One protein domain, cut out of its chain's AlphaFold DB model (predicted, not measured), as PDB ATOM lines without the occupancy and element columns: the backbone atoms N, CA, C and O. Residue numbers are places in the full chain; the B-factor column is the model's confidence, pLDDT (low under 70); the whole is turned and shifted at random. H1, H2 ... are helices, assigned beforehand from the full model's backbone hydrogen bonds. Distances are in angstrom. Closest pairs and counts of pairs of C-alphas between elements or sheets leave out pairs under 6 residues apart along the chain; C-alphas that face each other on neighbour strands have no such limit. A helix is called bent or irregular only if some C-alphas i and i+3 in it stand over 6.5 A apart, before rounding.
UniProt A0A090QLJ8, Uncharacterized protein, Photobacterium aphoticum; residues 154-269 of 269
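This is residues 154 to 269 of the 269 residues of an uncharacterized protein of Photobacterium aphoticum (UniProt A0A090QLJ8). H1, H2 and H3 cluster, steeply crossed, at one end of an all-helix domain, while H4 and H5 run opposite ways through its middle. H6 slants across these two, its centre making a triangle with theirs, and little H7 packs on H5 at the far end. The 116 printed residues include seven named helices, H1 to H7 in chain order, holding 67 residues, and no named strand. The whole is compact, with a radius of gyration of the C-alphas of 13.8 A and spans of 41 by 30 by 21 A.

H1, residues 155 to 164, begins at C-alpha 155 (16.060, 19.292, -11.370) and is 14.3 A long. H2 is residues 169 to 175. H3, residues 183 to 190, measures 11.8 A and is neither bent nor irregular, but only just: C-alphas 183 and 186 are 6.0 A apart. H4, residues 203 to 214, spans 16.3 A. H5, residues 219 to 232, spans 19.8 A. H6, residues 240 to 250, spans 14.9 A. H7, residues 264 to 268, ends at C-alpha 268 (21.263, -4.381, 2.994).

H3 is the hub. It touches H1, at a steep tilt of 64 degrees, C-alphas 155 and 188 being closest at 4.8 A; H2, 169 to 189 at 6.6 A; and H5, 190 to 225 at 6.7 A. H1 touches H2, 162 to 169 at 5.9 A. H4 and H5 are close but not clearly touching, at a shallow tilt of 25 degrees, opposite ways. H4 touches H6, 210 to 242 at 5.7 A, at 37 degrees, only just steep. H5 touches H7 with residues 227 to 231 alone, 227 to 266 at 5.9 A. H6 and H7 are apart. Every O i to N i+4 pair is within hydrogen-bond range in H1, H2, H4, H5, H6 and H7; in H3, 3 of 4.

The two farthest C-alphas, Arg 177 and Phe 253, are 41.4 A apart. The printed part has no cut. The links H3 to H4 and H6 to H7 are long. Residues 255 to 256 and 268 to 269 have pLDDT under 70.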
ATOM      1  N   GLN A 154      16.121  20.684 -15.480       95.50
ATOM      2  CA  GLN A 154      17.374  20.670 -14.720       95.50
ATOM      3  C   GLN A 154      17.114  20.557 -13.206       95.50
ATOM      4  O   GLN A 154      17.460  21.435 -12.414       95.50
ATOM      5  N   TYR A 155      16.484  19.462 -12.768       95.38
ATOM      6  CA  TYR A 155      16.060  19.292 -11.370       95.38
ATOM      7  C   TYR A 155      17.217  19.274 -10.361       95.38
ATOM      8  O   TYR A 155      17.046  19.730  -9.231       95.38
ATOM      9  N   TYR A 156      18.395  18.791 -10.768       95.44
ATOM     10  CA  TYR A 156      19.600  18.820  -9.938       95.44
ATOM     11  C   TYR A 156      20.067  20.257  -9.665       95.44
ATOM     12  O   TYR A 156      20.315  20.616  -8.518       95.44
ATOM     13  N   GLU A 157      20.107  21.114 -10.690       95.88
ATOM     14  CA  GLU A 157      20.499  22.526 -10.546       95.88
ATOM     15  C   GLU A 157      19.514  23.297  -9.653       95.88
ATOM     16  O   GLU A 157      19.905  24.138  -8.838       95.88
ATOM     17  N   LEU A 158      18.223  22.963  -9.746       96.44
ATOM     18  CA  LEU A 158      17.191  23.509  -8.865       96.44
ATOM     19  C   LEU A 158      17.401  23.076  -7.408       96.44
ATOM     20  O   LEU A 158      17.308  23.910  -6.503       96.44
ATOM     21  N   ALA A 159      17.733  21.805  -7.166       96.62
ATOM     22  CA  ALA A 159      18.073  21.313  -5.833       96.62
ATOM     23  C   ALA A 159      19.357  21.972  -5.298       96.62
ATOM     24  O   ALA A 159      19.400  22.377  -4.137       96.62
ATOM     25  N   GLN A 160      20.363  22.184  -6.149       96.31
ATOM     26  CA  GLN A 160      21.596  22.880  -5.783       96.31
ATOM     27  C   GLN A 160      21.328  24.347  -5.425       96.31
ATOM     28  O   GLN A 160      21.863  24.868  -4.450       96.31
ATOM     29  N   THR A 161      20.435  25.011  -6.161       95.56
ATOM     30  CA  THR A 161      19.979  26.370  -5.840       95.56
ATOM     31  C   THR A 161      19.271  26.420  -4.482       95.56
ATOM     32  O   THR A 161      19.408  27.400  -3.749       95.56
ATOM     33  N   CYS A 162      18.518  25.373  -4.128       96.88
ATOM     34  CA  CYS A 162      17.879  25.242  -2.819       96.88
ATOM     35  C   CYS A 162      18.913  25.073  -1.699       96.88
ATOM     36  O   CYS A 162      18.843  25.790  -0.700       96.88
ATOM     37  N   TRP A 163      19.899  24.194  -1.902       96.69
ATOM     38  CA  TRP A 163      21.013  23.982  -0.977       96.69
ATOM     39  C   TRP A 163      21.811  25.269  -0.736       96.69
ATOM     40  O   TRP A 163      21.924  25.715   0.399       96.69
ATOM     41  N   ASN A 164      22.247  25.946  -1.801       95.19
ATOM     42  CA  ASN A 164      23.001  27.202  -1.704       95.19
ATOM     43  C   ASN A 164      22.224  28.314  -0.978       95.19
ATOM     44  O   ASN A 164      22.818  29.202  -0.372       95.19
ATOM     45  N   ALA A 165      20.891  28.294  -1.060       94.12
ATOM     46  CA  ALA A 165      20.021  29.244  -0.373       94.12
ATOM     47  C   ALA A 165      19.627  28.800   1.047       94.12
ATOM     48  O   ALA A 165      18.892  29.536   1.706       94.12
ATOM     49  N   GLN A 166      20.053  27.612   1.490       95.44
ATOM     50  CA  GLN A 166      19.633  26.959   2.732       95.44
ATOM     51  C   GLN A 166      18.103  26.913   2.904       95.44
ATOM     52  O   GLN A 166      17.552  27.142   3.981       95.44
ATOM     53  N   LEU A 167      17.393  26.615   1.812       95.38
ATOM     54  CA  LEU A 167      15.939  26.446   1.783       95.38
ATOM     55  C   LEU A 167      15.586  25.077   1.214       95.38
ATOM     56  O   LEU A 167      16.269  24.579   0.325       95.38
ATOM     57  N   THR A 168      14.495  24.472   1.683       95.06
ATOM     58  CA  THR A 168      13.963  23.258   1.045       95.06
ATOM     59  C   THR A 168      13.309  23.611  -0.296       95.06
ATOM     60  O   THR A 168      12.878  24.761  -0.469       95.06
ATOM     61  N   PRO A 169      13.148  22.654  -1.233       95.19
ATOM     62  CA  PRO A 169      12.427  22.895  -2.485       95.19
ATOM     63  C   PRO A 169      11.047  23.527  -2.264       95.19
ATOM     64  O   PRO A 169      10.709  24.521  -2.905       95.19
ATOM     65  N   TYR A 170      10.295  23.040  -1.272       93.81
ATOM     66  CA  TYR A 170       8.998  23.599  -0.892       93.81
ATOM     67  C   TYR A 170       9.085  25.081  -0.492       93.81
ATOM     68  O   TYR A 170       8.358  25.924  -1.027       93.81
ATOM     69  N   TYR A 171       9.983  25.428   0.437       93.94
ATOM     70  CA  TYR A 171      10.103  26.805   0.920       93.94
ATOM     71  C   TYR A 171      10.680  27.748  -0.135       93.94
ATOM     72  O   TYR A 171      10.267  28.908  -0.197       93.94
ATOM     73  N   LYS A 172      11.575  27.263  -1.002       95.25
ATOM     74  CA  LYS A 172      12.087  28.036  -2.136       95.25
ATOM     75  C   LYS A 172      10.966  28.354  -3.126       95.25
ATOM     76  O   LYS A 172      10.775  29.526  -3.442       95.25
ATOM     77  N   THR A 173      10.163  27.371  -3.535       93.62
ATOM     78  CA  THR A 173       9.004  27.597  -4.417       93.62
ATOM     79  C   THR A 173       7.983  28.548  -3.783       93.62
ATOM     80  O   THR A 173       7.502  29.468  -4.449       93.62
ATOM     81  N   LYS A 174       7.732  28.418  -2.473       92.62
ATOM     82  CA  LYS A 174       6.872  29.343  -1.717       92.62
ATOM     83  C   LYS A 174       7.426  30.771  -1.699       92.62
ATOM     84  O   LYS A 174       6.671  31.715  -1.919       92.62
ATOM     85  N   ARG A 175       8.737  30.951  -1.483       93.25
ATOM     86  CA  ARG A 175       9.412  32.264  -1.518       93.25
ATOM     87  C   ARG A 175       9.279  32.932  -2.885       93.25
ATOM     88  O   ARG A 175       9.057  34.137  -2.957       93.25
ATOM     89  N   LEU A 176       9.371  32.141  -3.952       92.50
ATOM     90  CA  LEU A 176       9.180  32.588  -5.331       92.50
ATOM     91  C   LEU A 176       7.706  32.852  -5.689       92.50
ATOM     92  O   LEU A 176       7.429  33.309  -6.795       92.50
ATOM     93  N   ARG A 177       6.761  32.607  -4.767       91.44
ATOM     94  CA  ARG A 177       5.309  32.766  -4.976       91.44
ATOM     95  C   ARG A 177       4.793  31.989  -6.186       91.44
ATOM     96  O   ARG A 177       3.904  32.444  -6.900       91.44
ATOM     97  N   LEU A 178       5.388  30.830  -6.436       92.44
ATOM     98  CA  LEU A 178       4.963  29.927  -7.494       92.44
ATOM     99  C   LEU A 178       3.915  28.947  -6.942       92.44
ATOM    100  O   LEU A 178       3.797  28.805  -5.719       92.44
ATOM    101  N   PRO A 179       3.148  28.263  -7.812       89.25
ATOM    102  CA  PRO A 179       2.232  27.219  -7.371       89.25
ATOM    103  C   PRO A 179       2.979  26.183  -6.510       89.25
ATOM    104  O   PRO A 179       4.163  25.940  -6.737       89.25
ATOM    105  N   LEU A 180       2.314  25.598  -5.507       85.69
ATOM    106  CA  LEU A 180       2.898  24.556  -4.637       85.69
ATOM    107  C   LEU A 180       2.367  23.147  -4.928       85.69
ATOM    108  O   LEU A 180       3.013  22.159  -4.591       85.69
ATOM    109  N   ALA A 181       1.184  23.036  -5.525       75.38
ATOM    110  CA  ALA A 181       0.645  21.761  -5.973       75.38
ATOM    111  C   ALA A 181       1.213  21.445  -7.361       75.38
ATOM    112  O   ALA A 181       0.542  21.718  -8.352       75.38
ATOM    113  N   ASN A 182       2.449  20.946  -7.453       79.62
ATOM    114  CA  ASN A 182       3.179  20.842  -8.725       79.62
ATOM    115  C   ASN A 182       3.870  19.489  -8.824       79.62
ATOM    116  O   ASN A 182       4.359  18.972  -7.820       79.62
ATOM    117  N   ASN A 183       3.968  18.946 -10.032       86.06
ATOM    118  CA  ASN A 183       4.618  17.656 -10.241       86.06
ATOM    119  C   ASN A 183       6.144  17.771 -10.134       86.06
ATOM    120  O   ASN A 183       6.804  16.855  -9.636       86.06
ATOM    121  N   TYR A 184       6.715  18.907 -10.550       90.06
ATOM    122  CA  TYR A 184       8.163  19.107 -10.512       90.06
ATOM    123  C   TYR A 184       8.760  19.104  -9.097       90.06
ATOM    124  O   TYR A 184       9.934  18.775  -8.946       90.06
ATOM    125  N   LEU A 185       7.998  19.442  -8.047       90.31
ATOM    126  CA  LEU A 185       8.530  19.488  -6.677       90.31
ATOM    127  C   LEU A 185       9.025  18.113  -6.223       90.31
ATOM    128  O   LEU A 185      10.119  18.008  -5.673       90.31
ATOM    129  N   SER A 186       8.274  17.055  -6.535       89.62
ATOM    130  CA  SER A 186       8.704  15.679  -6.275       89.62
ATOM    131  C   SER A 186       9.952  15.299  -7.079       89.62
ATOM    132  O   SER A 186      10.717  14.447  -6.631       89.62
ATOM    133  N   GLN A 187      10.178  15.900  -8.254       92.44
ATOM    134  CA  GLN A 187      11.378  15.649  -9.064       92.44
ATOM    135  C   GLN A 187      12.608  16.351  -8.491       92.44
ATOM    136  O   GLN A 187      13.654  15.725  -8.358       92.44
ATOM    137  N   ILE A 188      12.474  17.613  -8.075       94.31
ATOM    138  CA  ILE A 188      13.548  18.345  -7.384       94.31
ATOM    139  C   ILE A 188      13.900  17.630  -6.078       94.31
ATOM    140  O   ILE A 188      15.074  17.429  -5.778       94.31
ATOM    141  N   GLN A 189      12.891  17.187  -5.326       92.06
ATOM    142  CA  GLN A 189      13.105  16.489  -4.065       92.06
ATOM    143  C   GLN A 189      13.917  15.199  -4.233       92.06
ATOM    144  O   GLN A 189      14.734  14.884  -3.379       92.06
ATOM    145  N   GLN A 190      13.741  14.461  -5.330       91.69
ATOM    146  CA  GLN A 190      14.534  13.253  -5.592       91.69
ATOM    147  C   GLN A 190      16.029  13.546  -5.791       91.69
ATOM    148  O   GLN A 190      16.840  12.636  -5.677       91.69
ATOM    149  N   GLN A 191      16.405  14.797  -6.066       95.25
ATOM    150  CA  GLN A 191      17.795  15.198  -6.276       95.25
ATOM    151  C   GLN A 191      18.471  15.722  -5.001       95.25
ATOM    152  O   GLN A 191      19.682  15.912  -5.004       95.25
ATOM    153  N   VAL A 192      17.737  15.946  -3.900       95.62
ATOM    154  CA  VAL A 192      18.283  16.643  -2.714       95.62
ATOM    155  C   VAL A 192      19.407  15.884  -2.016       95.62
ATOM    156  O   VAL A 192      20.301  16.518  -1.481       95.62
ATOM    157  N   CYS A 193      19.418  14.550  -2.031       94.19
ATOM    158  CA  CYS A 193      20.553  13.802  -1.482       94.19
ATOM    159  C   CYS A 193      21.784  13.923  -2.392       94.19
ATOM    160  O   CYS A 193      22.898  14.072  -1.903       94.19
ATOM    161  N   ALA A 194      21.577  13.930  -3.714       94.00
ATOM    162  CA  ALA A 194      22.648  13.927  -4.706       94.00
ATOM    163  C   ALA A 194      23.458  15.233  -4.753       94.00
ATOM    164  O   ALA A 194      24.604  15.209  -5.192       94.00
ATOM    165  N   VAL A 195      22.896  16.366  -4.308       94.94
ATOM    166  CA  VAL A 195      23.624  17.655  -4.286       94.94
ATOM    167  C   VAL A 195      24.669  17.741  -3.172       94.94
ATOM    168  O   VAL A 195      25.483  18.663  -3.176       94.94
ATOM    169  N   ILE A 196      24.645  16.809  -2.217       94.19
ATOM    170  CA  ILE A 196      25.595  16.745  -1.110       94.19
ATOM    171  C   ILE A 196      26.592  15.622  -1.392       94.19
ATOM    172  O   ILE A 196      26.207  14.469  -1.592       94.19
ATOM    173  N   ASP A 197      27.884  15.956  -1.378       90.88
ATOM    174  CA  ASP A 197      28.953  14.962  -1.479       90.88
ATOM    175  C   ASP A 197      29.035  14.163  -0.163       90.88
ATOM    176  O   ASP A 197      29.290  14.767   0.889       90.88
ATOM    177  N   PRO A 198      28.867  12.823  -0.198       89.19
ATOM    178  CA  PRO A 198      28.953  11.961   0.979       89.19
ATOM    179  C   PRO A 198      30.246  12.115   1.782       89.19
ATOM    180  O   PRO A 198      30.227  11.957   3.000       89.19
ATOM    181  N   ASN A 199      31.362  12.459   1.132       87.44
ATOM    182  CA  ASN A 199      32.653  12.635   1.805       87.44
ATOM    183  C   ASN A 199      32.737  13.939   2.608       87.44
ATOM    184  O   ASN A 199      33.611  14.091   3.460       87.44
ATOM    185  N   THR A 200      31.841  14.885   2.325       88.25
ATOM    186  CA  THR A 200      31.759  16.196   2.989       88.25
ATOM    187  C   THR A 200      30.513  16.330   3.861       88.25
ATOM    188  O   THR A 200      30.194  17.427   4.320       88.25
ATOM    189  N   TYR A 201      29.801  15.222   4.086       90.50
ATOM    190  CA  TYR A 201      28.575  15.214   4.866       90.50
ATOM    191  C   TYR A 201      28.822  15.751   6.280       90.50
ATOM    192  O   TYR A 201      29.671  15.251   7.019       90.50
ATOM    193  N   SER A 202      28.090  16.804   6.635       90.62
ATOM    194  CA  SER A 202      28.278  17.571   7.866       90.62
ATOM    195  C   SER A 202      26.951  17.796   8.589       90.62
ATOM    196  O   SER A 202      25.882  17.501   8.056       90.62
ATOM    197  N   GLU A 203      27.004  18.369   9.792       91.00
ATOM    198  CA  GLU A 203      25.806  18.737  10.559       91.00
ATOM    199  C   GLU A 203      24.910  19.747   9.815       91.00
ATOM    200  O   GLU A 203      23.686  19.693   9.929       91.00
ATOM    201  N   GLU A 204      25.492  20.642   9.008       92.44
ATOM    202  CA  GLU A 204      24.726  21.587   8.184       92.44
ATOM    203  C   GLU A 204      23.913  20.846   7.115       92.44
ATOM    204  O   GLU A 204      22.707  21.066   6.972       92.44
ATOM    205  N   SER A 205      24.566  19.921   6.408       93.56
ATOM    206  CA  SER A 205      23.941  19.069   5.396       93.56
ATOM    207  C   SER A 205      22.857  18.172   6.000       93.56
ATOM    208  O   SER A 205      21.774  18.056   5.431       93.56
ATOM    209  N   ASP A 206      23.120  17.596   7.177       93.44
ATOM    210  CA  ASP A 206      22.176  16.777   7.943       93.44
ATOM    211  C   ASP A 206      20.933  17.571   8.343       93.44
ATOM    212  O   ASP A 206      19.803  17.149   8.096       93.44
ATOM    213  N   ASN A 207      21.123  18.773   8.891       94.75
ATOM    214  CA  ASN A 207      20.009  19.625   9.271       94.75
ATOM    215  C   ASN A 207      19.176  20.043   8.053       94.75
ATOM    216  O   ASN A 207      17.947  19.995   8.114       94.75
ATOM    217  N   TRP A 208      19.806  20.413   6.936       96.25
ATOM    218  CA  TRP A 208      19.076  20.778   5.721       96.25
ATOM    219  C   TRP A 208      18.299  19.595   5.127       96.25
ATOM    220  O   TRP A 208      17.116  19.741   4.813       96.25
ATOM    221  N   LEU A 209      18.907  18.408   5.039       96.12
ATOM    222  CA  LEU A 209      18.230  17.191   4.582       96.12
ATOM    223  C   LEU A 209      17.062  16.805   5.494       96.12
ATOM    224  O   LEU A 209      15.985  16.450   5.007       96.12
ATOM    225  N   TYR A 210      17.232  16.947   6.807       94.94
ATOM    226  CA  TYR A 210      16.159  16.746   7.771       94.94
ATOM    227  C   TYR A 210      14.990  17.718   7.534       94.94
ATOM    228  O   TYR A 210      13.834  17.293   7.475       94.94
ATOM    229  N   GLN A 211      15.261  19.009   7.300       95.50
ATOM    230  CA  GLN A 211      14.213  19.972   6.929       95.50
ATOM    231  C   GLN A 211      13.538  19.606   5.599       95.50
ATOM    232  O   GLN A 211      12.312  19.701   5.476       95.50
ATOM    233  N   CYS A 212      14.312  19.147   4.612       95.31
ATOM    234  CA  CYS A 212      13.789  18.647   3.345       95.31
ATOM    235  C   CYS A 212      12.805  17.495   3.576       95.31
ATOM    236  O   CYS A 212      11.713  17.538   3.010       95.31
ATOM    237  N   PHE A 213      13.125  16.531   4.445       94.38
ATOM    238  CA  PHE A 213      12.208  15.449   4.804       94.38
ATOM    239  C   PHE A 213      10.939  15.943   5.505       94.38
ATOM    240  O   PHE A 213       9.837  15.527   5.147       94.38
ATOM    241  N   LEU A 214      11.064  16.855   6.476       92.81
ATOM    242  CA  LEU A 214       9.904  17.405   7.188       92.81
ATOM    243  C   LEU A 214       8.939  18.153   6.261       92.81
ATOM    244  O   LEU A 214       7.735  18.164   6.507       92.81
ATOM    245  N   SER A 215       9.450  18.751   5.180       91.25
ATOM    246  CA  SER A 215       8.623  19.453   4.194       91.25
ATOM    247  C   SER A 215       7.829  18.529   3.259       91.25
ATOM    248  O   SER A 215       6.966  19.002   2.514       91.25
ATOM    249  N   LEU A 216       8.076  17.214   3.302       91.00
ATOM    250  CA  LEU A 216       7.378  16.236   2.473       91.00
ATOM    251  C   LEU A 216       5.966  15.964   2.983       91.00
ATOM    252  O   LEU A 216       5.757  15.585   4.136       91.00
ATOM    253  N   GLN A 217       4.993  16.084   2.082       86.38
ATOM    254  CA  GLN A 217       3.583  15.874   2.412       86.38
ATOM    255  C   GLN A 217       3.148  14.414   2.284       86.38
ATOM    256  O   GLN A 217       2.313  13.954   3.061       86.38
ATOM    257  N   THR A 218       3.696  13.671   1.318       86.25
ATOM    258  CA  THR A 218       3.246  12.305   1.032       86.25
ATOM    259  C   THR A 218       4.185  11.263   1.630       86.25
ATOM    260  O   THR A 218       5.408  11.405   1.602       86.25
ATOM    261  N   THR A 219       3.616  10.158   2.116       86.81
ATOM    262  CA  THR A 219       4.393   8.993   2.571       86.81
ATOM    263  C   THR A 219       5.270   8.425   1.454       86.81
ATOM    264  O   THR A 219       6.371   7.959   1.714       86.81
ATOM    265  N   LYS A 220       4.810   8.503   0.199       87.62
ATOM    266  CA  LYS A 220       5.567   8.045  -0.971       87.62
ATOM    267  C   LYS A 220       6.847   8.856  -1.173       87.62
ATOM    268  O   LYS A 220       7.892   8.275  -1.442       87.62
ATOM    269  N   ASP A 221       6.775  10.179  -1.045       88.94
ATOM    270  CA  ASP A 221       7.957  11.029  -1.181       88.94
ATOM    271  C   ASP A 221       8.905  10.853   0.011       88.94
ATOM    272  O   ASP A 221      10.117  10.816  -0.182       88.94
ATOM    273  N   LYS A 222       8.366  10.662   1.226       90.81
ATOM    274  CA  LYS A 222       9.162  10.323   2.420       90.81
ATOM    275  C   LYS A 222       9.924   9.012   2.253       90.81
ATOM    276  O   LYS A 222      11.118   8.975   2.521       90.81
ATOM    277  N   LEU A 223       9.263   7.969   1.750       89.75
ATOM    278  CA  LEU A 223       9.898   6.686   1.445       89.75
ATOM    279  C   LEU A 223      11.046   6.863   0.445       89.75
ATOM    280  O   LEU A 223      12.159   6.427   0.711       89.75
ATOM    281  N   ARG A 224      10.793   7.556  -0.674       90.31
ATOM    282  CA  ARG A 224      11.812   7.822  -1.704       90.31
ATOM    283  C   ARG A 224      13.004   8.599  -1.159       90.31
ATOM    284  O   ARG A 224      14.135   8.319  -1.543       90.31
ATOM    285  N   PHE A 225      12.754   9.567  -0.281       92.94
ATOM    286  CA  PHE A 225      13.819  10.289   0.400       92.94
ATOM    287  C   PHE A 225      14.670   9.335   1.243       92.94
ATOM    288  O   PHE A 225      15.887   9.341   1.095       92.94
ATOM    289  N   CYS A 226      14.048   8.492   2.075       90.81
ATOM    290  CA  CYS A 226      14.776   7.523   2.893       90.81
ATOM    291  C   CYS A 226      15.595   6.556   2.032       90.81
ATOM    292  O   CYS A 226      16.768   6.338   2.318       90.81
ATOM    293  N   GLU A 227      15.019   6.027   0.950       90.19
ATOM    294  CA  GLU A 227      15.741   5.163   0.009       90.19
ATOM    295  C   GLU A 227      16.953   5.872  -0.594       90.19
ATOM    296  O   GLU A 227      18.055   5.331  -0.564       90.19
ATOM    297  N   SER A 228      16.766   7.102  -1.084       90.50
ATOM    298  CA  SER A 228      17.850   7.896  -1.660       90.50
ATOM    299  C   SER A 228      18.919   8.255  -0.631       90.50
ATOM    300  O   SER A 228      20.091   8.319  -0.983       90.50
ATOM    301  N   PHE A 229      18.538   8.518   0.619       91.31
ATOM    302  CA  PHE A 229      19.475   8.821   1.696       91.31
ATOM    303  C   PHE A 229      20.323   7.593   2.038       91.31
ATOM    304  O   PHE A 229      21.549   7.671   2.027       91.31
ATOM    305  N   ILE A 230      19.676   6.444   2.260       89.50
ATOM    306  CA  ILE A 230      20.350   5.189   2.617       89.50
ATOM    307  C   ILE A 230      21.272   4.710   1.493       89.50
ATOM    308  O   ILE A 230      22.354   4.197   1.756       89.50
ATOM    309  N   SER A 231      20.867   4.876   0.232       88.94
ATOM    310  CA  SER A 231      21.696   4.466  -0.903       88.94
ATOM    311  C   SER A 231      22.897   5.382  -1.142       88.94
ATOM    312  O   SER A 231      23.883   4.939  -1.724       88.94
ATOM    313  N   HIS A 232      22.793   6.660  -0.767       89.56
ATOM    314  CA  HIS A 232      23.792   7.683  -1.095       89.56
ATOM    315  C   HIS A 232      24.824   7.884   0.017       89.56
ATOM    316  O   HIS A 232      25.999   8.102  -0.270       89.56
ATOM    317  N   PHE A 233      24.414   7.770   1.282       88.12
ATOM    318  CA  PHE A 233      25.293   7.928   2.439       88.12
ATOM    319  C   PHE A 233      25.542   6.581   3.123       88.12
ATOM    320  O   PHE A 233      24.618   5.799   3.349       88.12
ATOM    321  N   SER A 234      26.791   6.314   3.509       81.50
ATOM    322  CA  SER A 234      27.112   5.133   4.313       81.50
ATOM    323  C   SER A 234      26.595   5.302   5.744       81.50
ATOM    324  O   SER A 234      26.680   6.393   6.308       81.50
ATOM    325  N   ARG A 235      26.110   4.222   6.376       75.56
ATOM    326  CA  ARG A 235      25.610   4.268   7.766       75.56
ATOM    327  C   ARG A 235      26.614   4.860   8.756       75.56
ATOM    328  O   ARG A 235      26.227   5.558   9.683       75.56
ATOM    329  N   SER A 236      27.910   4.615   8.549       74.44
ATOM    330  CA  SER A 236      28.983   5.172   9.384       74.44
ATOM    331  C   SER A 236      29.121   6.693   9.286       74.44
ATOM    332  O   SER A 236      29.774   7.288  10.135       74.44
ATOM    333  N   ALA A 237      28.560   7.308   8.242       75.06
ATOM    334  CA  ALA A 237      28.590   8.746   8.010       75.06
ATOM    335  C   ALA A 237      27.308   9.455   8.480       75.06
ATOM    336  O   ALA A 237      27.235  10.675   8.372       75.06
ATOM    337  N   TYR A 238      26.299   8.739   8.990       80.94
ATOM    338  CA  TYR A 238      25.060   9.378   9.434       80.94
ATOM    339  C   TYR A 238      25.328  10.302  10.622       80.94
ATOM    340  O   TYR A 238      25.916   9.910  11.629       80.94
ATOM    341  N   ALA A 239      24.862  11.539  10.497       80.31
ATOM    342  CA  ALA A 239      24.826  12.502  11.580       80.31
ATOM    343  C   ALA A 239      23.487  12.382  12.323       80.31
ATOM    344  O   ALA A 239      22.636  11.549  11.999       80.31
ATOM    345  N   TYR A 240      23.329  13.170  13.385       87.81
ATOM    346  CA  TYR A 240      22.323  12.914  14.410       87.81
ATOM    347  C   TYR A 240      20.875  12.929  13.890       87.81
ATOM    348  O   TYR A 240      20.126  12.000  14.189       87.81
ATOM    349  N   ARG A 241      20.447  13.940  13.118       90.50
ATOM    350  CA  ARG A 241      19.016  14.111  12.798       90.50
ATOM    351  C   ARG A 241      18.548  13.142  11.728       90.50
ATOM    352  O   ARG A 241      17.506  12.513  11.906       90.50
ATOM    353  N   CYS A 242      19.284  13.018  10.623       89.25
ATOM    354  CA  CYS A 242      18.918  12.047   9.598       89.25
ATOM    355  C   CYS A 242      19.166  10.615  10.082       89.25
ATOM    356  O   CYS A 242      18.362   9.746   9.770       89.25
ATOM    357  N   GLY A 243      20.193  10.372  10.907       85.88
ATOM    358  CA  GLY A 243      20.413   9.072  11.546       85.88
ATOM    359  C   GLY A 243      19.208   8.622  12.374       85.88
ATOM    360  O   GLY A 243      18.647   7.563  12.101       85.88
ATOM    361  N   GLN A 244      18.739   9.465  13.300       87.19
ATOM    362  CA  GLN A 244      17.540   9.180  14.100       87.19
ATOM    363  C   GLN A 244      16.290   8.988  13.245       87.19
ATOM    364  O   GLN A 244      15.523   8.062  13.469       87.19
ATOM    365  N   LEU A 245      16.102   9.821  12.222       89.25
ATOM    366  CA  LEU A 245      14.981   9.691  11.292       89.25
ATOM    367  C   LEU A 245      14.966   8.317  10.607       89.25
ATOM    368  O   LEU A 245      13.899   7.713  10.471       89.25
ATOM    369  N   ILE A 246      16.127   7.820  10.174       88.00
ATOM    370  CA  ILE A 246      16.245   6.490   9.570       88.00
ATOM    371  C   ILE A 246      16.014   5.398  10.621       88.00
ATOM    372  O   ILE A 246      15.292   4.445  10.339       88.00
ATOM    373  N   GLU A 247      16.542   5.536  11.836       85.25
ATOM    374  CA  GLU A 247      16.287   4.576  12.917       85.25
ATOM    375  C   GLU A 247      14.792   4.482  13.260       85.25
ATOM    376  O   GLU A 247      14.238   3.382  13.298       85.25
ATOM    377  N   ASP A 248      14.118   5.621  13.406       83.56
ATOM    378  CA  ASP A 248      12.710   5.719  13.790       83.56
ATOM    379  C   ASP A 248      11.761   5.217  12.693       83.56
ATOM    380  O   ASP A 248      10.757   4.556  12.976       83.56
ATOM    381  N   HIS A 249      12.066   5.500  11.426       82.12
ATOM    382  CA  HIS A 249      11.138   5.240  10.325       82.12
ATOM    383  C   HIS A 249      11.539   4.101   9.400       82.12
ATOM    384  O   HIS A 249      10.715   3.696   8.587       82.12
ATOM    385  N   CYS A 250      12.763   3.586   9.470       81.38
ATOM    386  CA  CYS A 250      13.262   2.618   8.493       81.38
ATOM    387  C   CYS A 250      13.745   1.306   9.115       81.38
ATOM    388  O   CYS A 250      14.208   0.458   8.368       81.38
ATOM    389  N   LEU A 251      13.622   1.081  10.428       80.38
ATOM    390  CA  LEU A 251      13.984  -0.199  11.056       80.38
ATOM    391  C   LEU A 251      12.780  -1.139  11.226       80.38
ATOM    392  O   LEU A 251      11.672  -0.667  11.474       80.38
ATOM    393  N   PRO A 252      12.962  -2.473  11.142       73.50
ATOM    394  CA  PRO A 252      11.865  -3.449  11.225       73.50
ATOM    395  C   PRO A 252      11.134  -3.477  12.570       73.50
ATOM    396  O   PRO A 252      10.046  -4.034  12.653       73.50
ATOM    397  N   PHE A 253      11.742  -2.935  13.625       73.44
ATOM    398  CA  PHE A 253      11.251  -3.063  14.996       73.44
ATOM    399  C   PHE A 253      10.246  -1.976  15.401       73.44
ATOM    400  O   PHE A 253       9.688  -2.062  16.490       73.44
ATOM    401  N   ASN A 254      10.006  -0.980  14.543       74.75
ATOM    402  CA  ASN A 254       9.115   0.137  14.848       74.75
ATOM    403  C   ASN A 254       7.728  -0.068  14.232       74.75
ATOM    404  O   ASN A 254       7.601  -0.407  13.054       74.75
ATOM    405  N   ASP A 255       6.687   0.226  15.014       63.19
ATOM    406  CA  ASP A 255       5.282  -0.026  14.654       63.19
ATOM    407  C   ASP A 255       4.815   0.736  13.394       63.19
ATOM    408  O   ASP A 255       3.929   0.271  12.682       63.19
ATOM    409  N   ASN A 256       5.436   1.882  13.081       67.50
ATOM    410  CA  ASN A 256       5.145   2.720  11.907       67.50
ATOM    411  C   ASN A 256       6.357   2.840  10.968       67.50
ATOM    412  O   ASN A 256       6.725   3.934  10.530       67.50
ATOM    413  N   SER A 257       6.999   1.706  10.690       79.25
ATOM    414  CA  SER A 257       8.190   1.642   9.849       79.25
ATOM    415  C   SER A 257       7.882   1.497   8.359       79.25
ATOM    416  O   SER A 257       6.981   0.773   7.933       79.25
ATOM    417  N   TYR A 258       8.718   2.132   7.545       80.12
ATOM    418  CA  TYR A 258       8.805   1.956   6.104       80.12
ATOM    419  C   TYR A 258       9.553   0.685   5.696       80.12
ATOM    420  O   TYR A 258       9.538   0.347   4.514       80.12
ATOM    421  N   TRP A 259      10.162  -0.046   6.638       78.00
ATOM    422  CA  TRP A 259      11.014  -1.210   6.366       78.00
ATOM    423  C   TRP A 259      10.406  -2.207   5.377       78.00
ATOM    424  O   TRP A 259      11.072  -2.633   4.439       78.00
ATOM    425  N   TYR A 260       9.127  -2.554   5.526       77.56
ATOM    426  CA  TYR A 260       8.469  -3.534   4.653       77.56
ATOM    427  C   TYR A 260       8.236  -3.040   3.217       77.56
ATOM    428  O   TYR A 260       7.950  -3.852   2.338       77.56
ATOM    429  N   VAL A 261       8.364  -1.734   2.977       80.88
ATOM    430  CA  VAL A 261       8.151  -1.080   1.676       80.88
ATOM    431  C   VAL A 261       9.471  -0.622   1.044       80.88
ATOM    432  O   VAL A 261       9.506  -0.376  -0.158       80.88
ATOM    433  N   LEU A 262      10.558  -0.536   1.819       78.62
ATOM    434  CA  LEU A 262      11.891  -0.232   1.295       78.62
ATOM    435  C   LEU A 262      12.359  -1.308   0.310       78.62
ATOM    436  O   LEU A 262      12.108  -2.505   0.493       78.62
ATOM    437  N   SER A 263      13.100  -0.880  -0.710       79.69
ATOM    438  CA  SER A 263      13.823  -1.786  -1.603       79.69
ATOM    439  C   SER A 263      14.838  -2.667  -0.858       79.69
ATOM    440  O   SER A 263      15.441  -2.263   0.136       79.69
ATOM    441  N   GLU A 264      15.076  -3.882  -1.365       77.06
ATOM    442  CA  GLU A 264      16.046  -4.821  -0.771       77.06
ATOM    443  C   GLU A 264      17.468  -4.244  -0.706       77.06
ATOM    444  O   GLU A 264      18.186  -4.476   0.262       77.06
ATOM    445  N   ALA A 265      17.859  -3.427  -1.688       74.94
ATOM    446  CA  ALA A 265      19.154  -2.751  -1.685       74.94
ATOM    447  C   ALA A 265      19.302  -1.782  -0.497       74.94
ATOM    448  O   ALA A 265      20.353  -1.750   0.135       74.94
ATOM    449  N   ALA A 266      18.243  -1.039  -0.156       72.94
ATOM    450  CA  ALA A 266      18.251  -0.140   0.995       72.94
ATOM    451  C   ALA A 266      18.273  -0.902   2.333       72.94
ATOM    452  O   ALA A 266      18.824  -0.412   3.309       72.94
ATOM    453  N   LYS A 267      17.718  -2.118   2.394       77.19
ATOM    454  CA  LYS A 267      17.749  -2.946   3.615       77.19
ATOM    455  C   LYS A 267      19.143  -3.491   3.935       77.19
ATOM    456  O   LYS A 267      19.457  -3.713   5.106       77.19
ATOM    457  N   LEU A 268      19.943  -3.749   2.899       69.44
ATOM    458  CA  LEU A 268      21.263  -4.381   2.994       69.44
ATOM    459  C   LEU A 268      22.414  -3.392   3.258       69.44
ATOM    460  O   LEU A 268      23.479  -3.835   3.682       69.44
ATOM    461  N   ASN A 269      22.196  -2.097   3.006       60.75
ATOM    462  CA  ASN A 269      23.137  -0.993   3.262       60.75
ATOM    463  C   ASN A 269      22.987  -0.461   4.676       60.75
ATOM    464  O   ASN A 269      23.997  -0.307   5.393       60.75
TER     465      ASN A 269